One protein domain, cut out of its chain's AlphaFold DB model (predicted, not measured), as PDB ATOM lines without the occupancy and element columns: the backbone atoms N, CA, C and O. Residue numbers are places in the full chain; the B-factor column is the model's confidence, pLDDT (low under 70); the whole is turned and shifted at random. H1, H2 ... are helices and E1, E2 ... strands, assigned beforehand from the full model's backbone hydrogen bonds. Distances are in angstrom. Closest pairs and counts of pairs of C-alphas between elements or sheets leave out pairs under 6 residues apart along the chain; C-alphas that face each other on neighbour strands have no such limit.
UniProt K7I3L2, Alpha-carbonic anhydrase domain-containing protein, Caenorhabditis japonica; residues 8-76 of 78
ATOM      1  N   GLU A   8      -5.453  44.170  -1.030       95.88
ATOM      2  CA  GLU A   8      -4.533  45.047  -0.301       95.88
ATOM      3  C   GLU A   8      -3.333  45.470  -1.144       95.88
ATOM      4  O   GLU A   8      -2.925  46.629  -1.092       95.88
ATOM      5  N   LEU A   9      -2.805  44.573  -1.982       95.50
ATOM      6  CA  LEU A   9      -1.723  44.933  -2.892       95.50
ATOM      7  C   LEU A   9      -2.207  45.943  -3.938       95.50
ATOM      8  O   LEU A   9      -1.514  46.917  -4.215       95.50
ATOM      9  N   ARG A  10      -3.436  45.778  -4.440       94.88
ATOM     10  CA  ARG A  10      -4.050  46.717  -5.382       94.88
ATOM     11  C   ARG A  10      -4.348  48.083  -4.759       94.88
ATOM     12  O   ARG A  10      -4.213  49.107  -5.419       94.88
ATOM     13  N   ARG A  11      -4.725  48.137  -3.475       94.75
ATOM     14  CA  ARG A  11      -4.869  49.413  -2.748       94.75
ATOM     15  C   ARG A  11      -3.547  50.182  -2.714       94.75
ATOM     16  O   ARG A  11      -3.553  51.393  -2.919       94.75
ATOM     17  N   LEU A  12      -2.427  49.487  -2.494       94.12
ATOM     18  CA  LEU A  12      -1.097  50.102  -2.516       94.12
ATOM     19  C   LEU A  12      -0.717  50.615  -3.905       94.12
ATOM     20  O   LEU A  12      -0.242  51.746  -4.010       94.12
ATOM     21  N   THR A  13      -0.939  49.827  -4.962       94.06
ATOM     22  CA  THR A  13      -0.602  50.251  -6.331       94.06
ATOM     23  C   THR A  13      -1.417  51.476  -6.739       94.06
ATOM     24  O   THR A  13      -0.833  52.469  -7.164       94.06
ATOM     25  N   VAL A  14      -2.729  51.491  -6.480       93.25
ATOM     26  CA  VAL A  14      -3.588  52.661  -6.746       93.25
ATOM     27  C   VAL A  14      -3.161  53.880  -5.925       93.25
ATOM     28  O   VAL A  14      -3.040  54.976  -6.463       93.25
ATOM     29  N   ALA A  15      -2.880  53.719  -4.628       94.00
ATOM     30  CA  ALA A  15      -2.418  54.839  -3.806       94.00
ATOM     31  C   ALA A  15      -1.085  55.413  -4.313       94.00
ATOM     32  O   ALA A  15      -0.901  56.632  -4.309       94.00
ATOM     33  N   SER A  16      -0.177  54.554  -4.792       93.12
ATOM     34  CA  SER A  16       1.130  54.970  -5.307       93.12
ATOM     35  C   SER A  16       1.037  55.868  -6.545       93.12
ATOM     36  O   SER A  16       1.866  56.761  -6.691       93.12
ATOM     37  N   GLN A  17      -0.018  55.735  -7.361       92.31
ATOM     38  CA  GLN A  17      -0.256  56.600  -8.528       92.31
ATOM     39  C   GLN A  17      -0.438  58.080  -8.145       92.31
ATOM     40  O   GLN A  17      -0.169  58.967  -8.950       92.31
ATOM     41  N   SER A  18      -0.849  58.371  -6.904       93.69
ATOM     42  CA  SER A  18      -0.985  59.745  -6.390       93.69
ATOM     43  C   SER A  18       0.308  60.334  -5.798       93.69
ATOM     44  O   SER A  18       0.333  61.506  -5.419       93.69
ATOM     45  N   ILE A  19       1.383  59.540  -5.702       95.00
ATOM     46  CA  ILE A  19       2.665  59.913  -5.087       95.00
ATOM     47  C   ILE A  19       3.722  60.043  -6.189       95.00
ATOM     48  O   ILE A  19       4.526  59.146  -6.425       95.00
ATOM     49  N   THR A  20       3.729  61.180  -6.879       95.00
ATOM     50  CA  THR A  20       4.631  61.422  -8.016       95.00
ATOM     51  C   THR A  20       6.010  61.921  -7.580       95.00
ATOM     52  O   THR A  20       7.025  61.583  -8.184       95.00
ATOM     53  N   PHE A  21       6.068  62.740  -6.526       96.50
ATOM     54  CA  PHE A  21       7.290  63.415  -6.092       96.50
ATOM     55  C   PHE A  21       7.805  62.893  -4.752       96.50
ATOM     56  O   PHE A  21       7.050  62.538  -3.846       96.50
ATOM     57  N   LYS A  22       9.132  62.923  -4.590       96.31
ATOM     58  CA  LYS A  22       9.802  62.560  -3.337       96.31
ATOM     59  C   LYS A  22       9.233  63.364  -2.163       96.31
ATOM     60  O   LYS A  22       9.193  64.589  -2.198       96.31
ATOM     61  N   GLY A  23       8.862  62.658  -1.098       96.50
ATOM     62  CA  GLY A  23       8.329  63.253   0.130       96.50
ATOM     63  C   GLY A  23       6.810  63.424   0.143       96.50
ATOM     64  O   GLY A  23       6.261  63.670   1.219       96.50
ATOM     65  N   GLN A  24       6.124  63.239  -0.993       97.69
ATOM     66  CA  GLN A  24       4.667  63.118  -1.006       97.69
ATOM     67  C   GLN A  24       4.222  61.848  -0.274       97.69
ATOM     68  O   GLN A  24       4.961  60.867  -0.165       97.69
ATOM     69  N   LYS A  25       3.005  61.894   0.264       96.12
ATOM     70  CA  LYS A  25       2.400  60.816   1.043       96.12
ATOM     71  C   LYS A  25       0.926  60.711   0.673       96.12
ATOM     72  O   LYS A  25       0.286  61.734   0.446       96.12
ATOM     73  N   ALA A  26       0.402  59.493   0.683       95.06
ATOM     74  CA  ALA A  26      -1.024  59.215   0.585       95.06
ATOM     75  C   ALA A  26      -1.479  58.479   1.850       95.06
ATOM     76  O   ALA A  26      -0.737  57.658   2.394       95.06
ATOM     77  N   ASN A  27      -2.691  58.773   2.316       94.44
ATOM     78  CA  ASN A  27      -3.287  58.077   3.450       94.44
ATOM     79  C   ASN A  27      -4.131  56.908   2.943       94.44
ATOM     80  O   ASN A  27      -4.993  57.086   2.086       94.44
ATOM     81  N   LEU A  28      -3.903  55.725   3.510       93.50
ATOM     82  CA  LEU A  28      -4.695  54.524   3.266       93.50
ATOM     83  C   LEU A  28      -5.575  54.257   4.488       93.50
ATOM     84  O   LEU A  28      -5.055  54.087   5.591       93.50
ATOM     85  N   THR A  29      -6.894  54.215   4.299       92.25
ATOM     86  CA  THR A  29      -7.848  53.776   5.329       92.25
ATOM     87  C   THR A  29      -8.250  52.319   5.103       92.25
ATOM     88  O   THR A  29      -8.199  51.818   3.976       92.25
ATOM     89  N   ASP A  30      -8.638  51.630   6.181       90.44
ATOM     90  CA  ASP A  30      -9.139  50.246   6.147       90.44
ATOM     91  C   ASP A  30      -8.198  49.269   5.427       90.44
ATOM     92  O   ASP A  30      -8.617  48.469   4.590       90.44
ATOM     93  N   PHE A  31      -6.903  49.388   5.722       93.62
ATOM     94  CA  PHE A  31      -5.849  48.552   5.162       93.62
ATOM     95  C   PHE A  31      -5.538  47.380   6.096       93.62
ATOM     96  O   PHE A  31      -5.378  47.578   7.302       93.62
ATOM     97  N   GLN A  32      -5.414  46.170   5.547       95.12
ATOM     98  CA  GLN A  32      -5.144  44.943   6.301       95.12
ATOM     99  C   GLN A  32      -3.753  44.380   5.957       95.12
ATOM    100  O   GLN A  32      -3.635  43.527   5.073       95.12
ATOM    101  N   PRO A  33      -2.683  44.744   6.693       93.88
ATOM    102  CA  PRO A  33      -1.316  44.327   6.364       93.88
ATOM    103  C   PRO A  33      -1.131  42.808   6.267       93.88
ATOM    104  O   PRO A  33      -0.404  42.320   5.408       93.88
ATOM    105  N   ALA A  34      -1.829  42.040   7.110       94.44
ATOM    106  CA  ALA A  34      -1.731  40.581   7.114       94.44
ATOM    107  C   ALA A  34      -2.177  39.934   5.788       94.44
ATOM    108  O   ALA A  34      -1.715  38.846   5.458       94.44
ATOM    109  N   ALA A  35      -3.042  40.591   5.007       93.81
ATOM    110  CA  ALA A  35      -3.489  40.081   3.710       93.81
ATOM    111  C   ALA A  35      -2.463  40.299   2.579       93.81
ATOM    112  O   ALA A  35      -2.671  39.817   1.464       93.81
ATOM    113  N   LEU A  36      -1.340  40.970   2.863       95.56
ATOM    114  CA  LEU A  36      -0.150  40.956   2.009       95.56
ATOM    115  C   LEU A  36       0.761  39.758   2.276       95.56
ATOM    116  O   LEU A  36       1.720  39.548   1.538       95.56
ATOM    117  N   LEU A  37       0.494  38.970   3.317       95.44
ATOM    118  CA  LEU A  37       1.286  37.782   3.573       95.44
ATOM    119  C   LEU A  37       0.767  36.611   2.728       95.44
ATOM    120  O   LEU A  37      -0.445  36.390   2.625       95.44
ATOM    121  N   PRO A  38       1.667  35.825   2.123       95.38
ATOM    122  CA  PRO A  38       1.302  34.573   1.485       95.38
ATOM    123  C   PRO A  38       0.727  33.595   2.514       95.38
ATOM    124  O   PRO A  38       1.135  33.558   3.674       95.38
ATOM    125  N   LYS A  39      -0.190  32.731   2.070       92.38
ATOM    126  CA  LYS A  39      -0.743  31.645   2.893       92.38
ATOM    127  C   LYS A  39       0.266  30.496   3.003       92.38
ATOM    128  O   LYS A  39       0.098  29.460   2.369       92.38
ATOM    129  N   THR A  40       1.341  30.706   3.752       94.75
ATOM    130  CA  THR A  40       2.366  29.699   4.053       94.75
ATOM    131  C   THR A  40       2.870  29.883   5.479       94.75
ATOM    132  O   THR A  40       2.900  30.995   5.999       94.75
ATOM    133  N   THR A  41       3.282  28.787   6.105       95.00
ATOM    134  CA  THR A  41       4.027  28.792   7.373       95.00
ATOM    135  C   THR A  41       5.499  28.445   7.167       95.00
ATOM    136  O   THR A  41       6.265  28.401   8.124       95.00
ATOM    137  N   HIS A  42       5.907  28.171   5.927       97.56
ATOM    138  CA  HIS A  42       7.267  27.795   5.588       97.56
ATOM    139  C   HIS A  42       8.085  29.033   5.212       97.56
ATOM    140  O   HIS A  42       7.655  29.886   4.428       97.56
ATOM    141  N   TYR A  43       9.287  29.119   5.769       97.94
ATOM    142  CA  TYR A  43      10.192  30.241   5.579       97.94
ATOM    143  C   TYR A  43      11.648  29.796   5.721       97.94
ATOM    144  O   TYR A  43      11.939  28.735   6.275       97.94
ATOM    145  N   VAL A  44      12.557  30.628   5.226       98.25
ATOM    146  CA  VAL A  44      13.998  30.557   5.491       98.25
ATOM    147  C   VAL A  44      14.367  31.767   6.343       98.25
ATOM    148  O   VAL A  44      13.830  32.853   6.127       98.25
ATOM    149  N   THR A  45      15.255  31.587   7.321       98.38
ATOM    150  CA  THR A  45      15.688  32.664   8.223       98.38
ATOM    151  C   THR A  45      17.205  32.705   8.348       98.38
ATOM    152  O   THR A  45      17.841  31.652   8.340       98.38
ATOM    153  N   TYR A  46      17.784  33.904   8.449       98.00
ATOM    154  CA  TYR A  46      19.226  34.100   8.656       98.00
ATOM    155  C   TYR A  46      19.534  35.469   9.281       98.00
ATOM    156  O   TYR A  46      18.773  36.419   9.116       98.00
ATOM    157  N   GLU A  47      20.662  35.569   9.981       98.44
ATOM    158  CA  GLU A  47      21.201  36.839  10.485       98.44
ATOM    159  C   GLU A  47      21.875  37.628   9.356       98.44
ATOM    160  O   GLU A  47      22.605  37.062   8.542       98.44
ATOM    161  N   GLY A  48      21.658  38.938   9.305       96.94
ATOM    162  CA  GLY A  48      22.190  39.810   8.267       96.94
ATOM    163  C   GLY A  48      22.106  41.294   8.618       96.94
ATOM    164  O   GLY A  48      22.041  41.692   9.781       96.94
ATOM    165  N   SER A  49      22.125  42.133   7.583       97.75
ATOM    166  CA  SER A  49      22.181  43.587   7.715       97.75
ATOM    167  C   SER A  49      21.008  44.304   7.050       97.75
ATOM    168  O   SER A  49      20.211  43.714   6.314       97.75
ATOM    169  N   LEU A  50      20.903  45.604   7.330       97.38
ATOM    170  CA  LEU A  50      20.009  46.517   6.620       97.38
ATOM    171  C   LEU A  50      20.422  46.635   5.142       97.38
ATOM    172  O   LEU A  50      21.592  46.839   4.835       97.38
ATOM    173  N   THR A  51      19.450  46.596   4.227       95.88
ATOM    174  CA  THR A  51      19.663  46.722   2.767       95.88
ATOM    175  C   THR A  51      19.765  48.172   2.281       95.88
ATOM    176  O   THR A  51      19.685  48.438   1.082       95.88
ATOM    177  N   PHE A  52      19.943  49.123   3.199       93.50
ATOM    178  CA  PHE A  52      20.150  50.538   2.901       93.50
ATOM    179  C   PHE A  52      21.433  51.047   3.587       93.50
ATOM    180  O   PHE A  52      21.931  50.401   4.515       93.50
ATOM    181  N   PRO A  53      21.983  52.195   3.143       93.50
ATOM    182  CA  PRO A  53      23.244  52.720   3.660       93.50
ATOM    183  C   PRO A  53      23.298  52.804   5.191       93.50
ATOM    184  O   PRO A  53      22.377  53.303   5.829       93.50
ATOM    185  N   GLY A  54      24.402  52.321   5.762       88.44
ATOM    186  CA  GLY A  54      24.580  52.090   7.198       88.44
ATOM    187  C   GLY A  54      24.851  50.614   7.488       88.44
ATOM    188  O   GLY A  54      25.700  50.310   8.317       88.44
ATOM    189  N   CYS A  55      24.205  49.710   6.733       88.81
ATOM    190  CA  CYS A  55      24.518  48.274   6.637       88.81
ATOM    191  C   CYS A  55      24.741  47.556   7.984       88.81
ATOM    192  O   CYS A  55      25.508  46.600   8.052       88.81
ATOM    193  N   HIS A  56      24.089  48.002   9.060       94.06
ATOM    194  CA  HIS A  56      24.288  47.438  10.393       94.06
ATOM    195  C   HIS A  56      23.831  45.977  10.449       94.06
ATOM    196  O   HIS A  56      22.675  45.681  10.136       94.06
ATOM    197  N   GLU A  57      24.720  45.086  10.886       94.88
ATOM    198  CA  GLU A  57      24.480  43.648  11.074       94.88
ATOM    199  C   GLU A  57      23.661  43.394  12.345       94.88
ATOM    200  O   GLU A  57      24.176  43.012  13.392       94.88
ATOM    201  N   THR A  58      22.374  43.722  12.278       95.94
ATOM    202  CA  THR A  58      21.442  43.695  13.421       95.94
ATOM    203  C   THR A  58      20.078  43.108  13.049       95.94
ATOM    204  O   THR A  58      19.117  43.246  13.804       95.94
ATOM    205  N   VAL A  59      19.964  42.498  11.864       97.69
ATOM    206  CA  VAL A  59      18.687  42.069  11.281       97.69
ATOM    207  C   VAL A  59      18.614  40.549  11.210       97.69
ATOM    208  O   VAL A  59      19.399  39.933  10.499       97.69
ATOM    209  N   THR A  60      17.589  39.954  11.816       98.19
ATOM    210  CA  THR A  60      17.166  38.583  11.499       98.19
ATOM    211  C   THR A  60      16.171  38.626  10.335       98.19
ATOM    212  O   THR A  60      15.042  39.100  10.481       98.19
ATOM    213  N   TRP A  61      16.575  38.152   9.159       98.25
ATOM    214  CA  TRP A  61      15.726  38.085   7.969       98.25
ATOM    215  C   TRP A  61      14.777  36.892   8.031       98.25
ATOM    216  O   TRP A  61      15.220  35.778   8.277       98.25
ATOM    217  N   VAL A  62      13.496  37.105   7.708       97.62
ATOM    218  CA  VAL A  62      12.488  36.043   7.533       97.62
ATOM    219  C   VAL A  62      11.957  36.096   6.101       97.62
ATOM    220  O   VAL A  62      11.250  37.030   5.728       97.62
ATOM    221  N   ILE A  63      12.293  35.092   5.289       97.50
ATOM    222  CA  ILE A  63      11.885  34.994   3.882       97.50
ATOM    223  C   ILE A  63      10.824  33.905   3.739       97.50
ATOM    224  O   ILE A  63      11.116  32.717   3.872       97.50
ATOM    225  N   LEU A  64       9.590  34.307   3.438       97.81
ATOM    226  CA  LEU A  64       8.473  33.387   3.209       97.81
ATOM    227  C   LEU A  64       8.652  32.652   1.874       97.81
ATOM    228  O   LEU A  64       8.966  33.261   0.854       97.81
ATOM    229  N   ASN A  65       8.436  31.339   1.868       94.06
ATOM    230  CA  ASN A  65       8.782  30.483   0.727       94.06
ATOM    231  C   ASN A  65       7.715  30.414  -0.386       94.06
ATOM    232  O   ASN A  65       7.838  29.610  -1.309       94.06
ATOM    233  N   ASN A  66       6.654  31.212  -0.285       95.19
ATOM    234  CA  ASN A  66       5.562  31.273  -1.248       95.19
ATOM    235  C   ASN A  66       5.303  32.747  -1.586       95.19
ATOM    236  O   ASN A  66       5.136  33.535  -0.659       95.19
ATOM    237  N   PRO A  67       5.277  33.162  -2.860       94.31
ATOM    238  CA  PRO A  67       5.022  34.555  -3.205       94.31
ATOM    239  C   PRO A  67       3.535  34.925  -3.081       94.31
ATOM    240  O   PRO A  67       2.646  34.073  -3.113       94.31
ATOM    241  N   ILE A  68       3.264  36.229  -3.027       95.44
ATOM    242  CA  ILE A  68       1.976  36.785  -3.459       95.44
ATOM    243  C   ILE A  68       2.069  37.183  -4.933       95.44
ATOM    244  O   ILE A  68       3.151  37.479  -5.446       95.44
ATOM    245  N   TYR A  69       0.936  37.180  -5.626       95.06
ATOM    246  CA  TYR A  69       0.881  37.486  -7.049       95.06
ATOM    247  C   TYR A  69       0.276  38.867  -7.301       95.06
ATOM    248  O   TYR A  69      -0.555  39.359  -6.539       95.06
ATOM    249  N   ILE A  70       0.714  39.455  -8.406       95.94
ATOM    250  CA  ILE A  70       0.236  40.715  -8.965       95.94
ATOM    251  C   ILE A  70       0.074  40.520 -10.476       95.94
ATOM    252  O   ILE A  70       0.851  39.767 -11.082       95.94
ATOM    253  N   THR A  71      -0.960  41.116 -11.062       96.56
ATOM    254  CA  THR A  71      -1.209  41.125 -12.511       96.56
ATOM    255  C   THR A  71      -0.180  41.994 -13.231       96.56
ATOM    256  O   THR A  71       0.531  42.768 -12.600       96.56
ATOM    257  N   ASN A  72      -0.071  41.857 -14.556       94.69
ATOM    258  CA  ASN A  72       0.757  42.786 -15.329       94.69
ATOM    259  C   ASN A  72       0.197  44.204 -15.232       94.69
ATOM    260  O   ASN A  72       0.950  45.098 -14.882       94.69
ATOM    261  N   ASP A  73      -1.114  44.364 -15.428       92.81
ATOM    262  CA  ASP A  73      -1.790  45.664 -15.426       92.81
ATOM    263  C   ASP A  73      -1.579  46.456 -14.126       92.81
ATOM    264  O   ASP A  73      -1.419  47.666 -14.174       92.81
ATOM    265  N   ASP A  74      -1.549  45.798 -12.956       93.06
ATOM    266  CA  ASP A  74      -1.296  46.491 -11.681       93.06
ATOM    267  C   ASP A  74       0.216  46.716 -11.408       93.06
ATOM    268  O   ASP A  74       0.559  47.485 -10.508       93.06
ATOM    269  N   VAL A  75       1.124  46.040 -12.134       90.56
ATOM    270  CA  VAL A  75       2.590  46.268 -12.076       90.56
ATOM    271  C   VAL A  75       3.007  47.408 -12.993       90.56
ATOM    272  O   VAL A  75       3.843  48.228 -12.608       90.56
ATOM    273  N   SER A  76       2.478  47.435 -14.216       83.25
ATOM    274  CA  SER A  76       2.647  48.547 -15.142       83.25
ATOM    275  C   SER A  76       1.821  49.712 -14.613       83.25
ATOM    276  O   SER A  76       0.616  49.780 -14.831       83.25
TER     277      SER A  76
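This is residues 8 to 76 of the 78 residues of the protein "Alpha-carbonic anhydrase domain-containing protein" of Caenorhabditis japonica (UniProt K7I3L2). What is the shape? A two-stranded antiparallel hairpin, E1 and E2, stands on one side of an open middle, with three short helices on the other. What builds it? The printed part has 69 residues, in order H1, H2, E1, E2, H3; the class is mixed, with 29 residues in named elements, under half. It is loose, radius of gyration of the C-alphas 15.5 A, spanning 36 by 32 by 25 A.

How do the strands pair? E1, residues 43 to 48, and E2, residues 59 to 64, form a hairpin, antiparallel at 160 degrees; N 48 and O 59 are 2.7 A apart, within hydrogen-bond range. Which helices touch? H1, residues 8 to 16, touches H2, residues 33 to 36; their closest C-alphas, Glu 8 and Leu 36, are 6.4 A apart. H1 and H3, residues 72 to 75, only just touch, with 3 pairs of C-alphas within 8 A, the closest Thr 13 and Asp 74 at 6.6 A. H1 is apart from both strands. Are the helix backbones paired? In H1 every O i to N i+4 pair is within hydrogen-bond range; H2 and H3 are too short for one.

How long are the elements? E1 and E2 each span 15.6 A, H1 12.5 A, H2 5.6 A and H3 5.1 A. Where are the anchors? C-alpha 8 is at (-4.533, 45.047, -0.301) and C-alpha 75 at (2.590, 46.268, -12.076).

Which link is long? That from H1 to H2, 16 residues. Is anything cut or uncertain? The printed part has no cut, and no printed residue is under 70 in pLDDT.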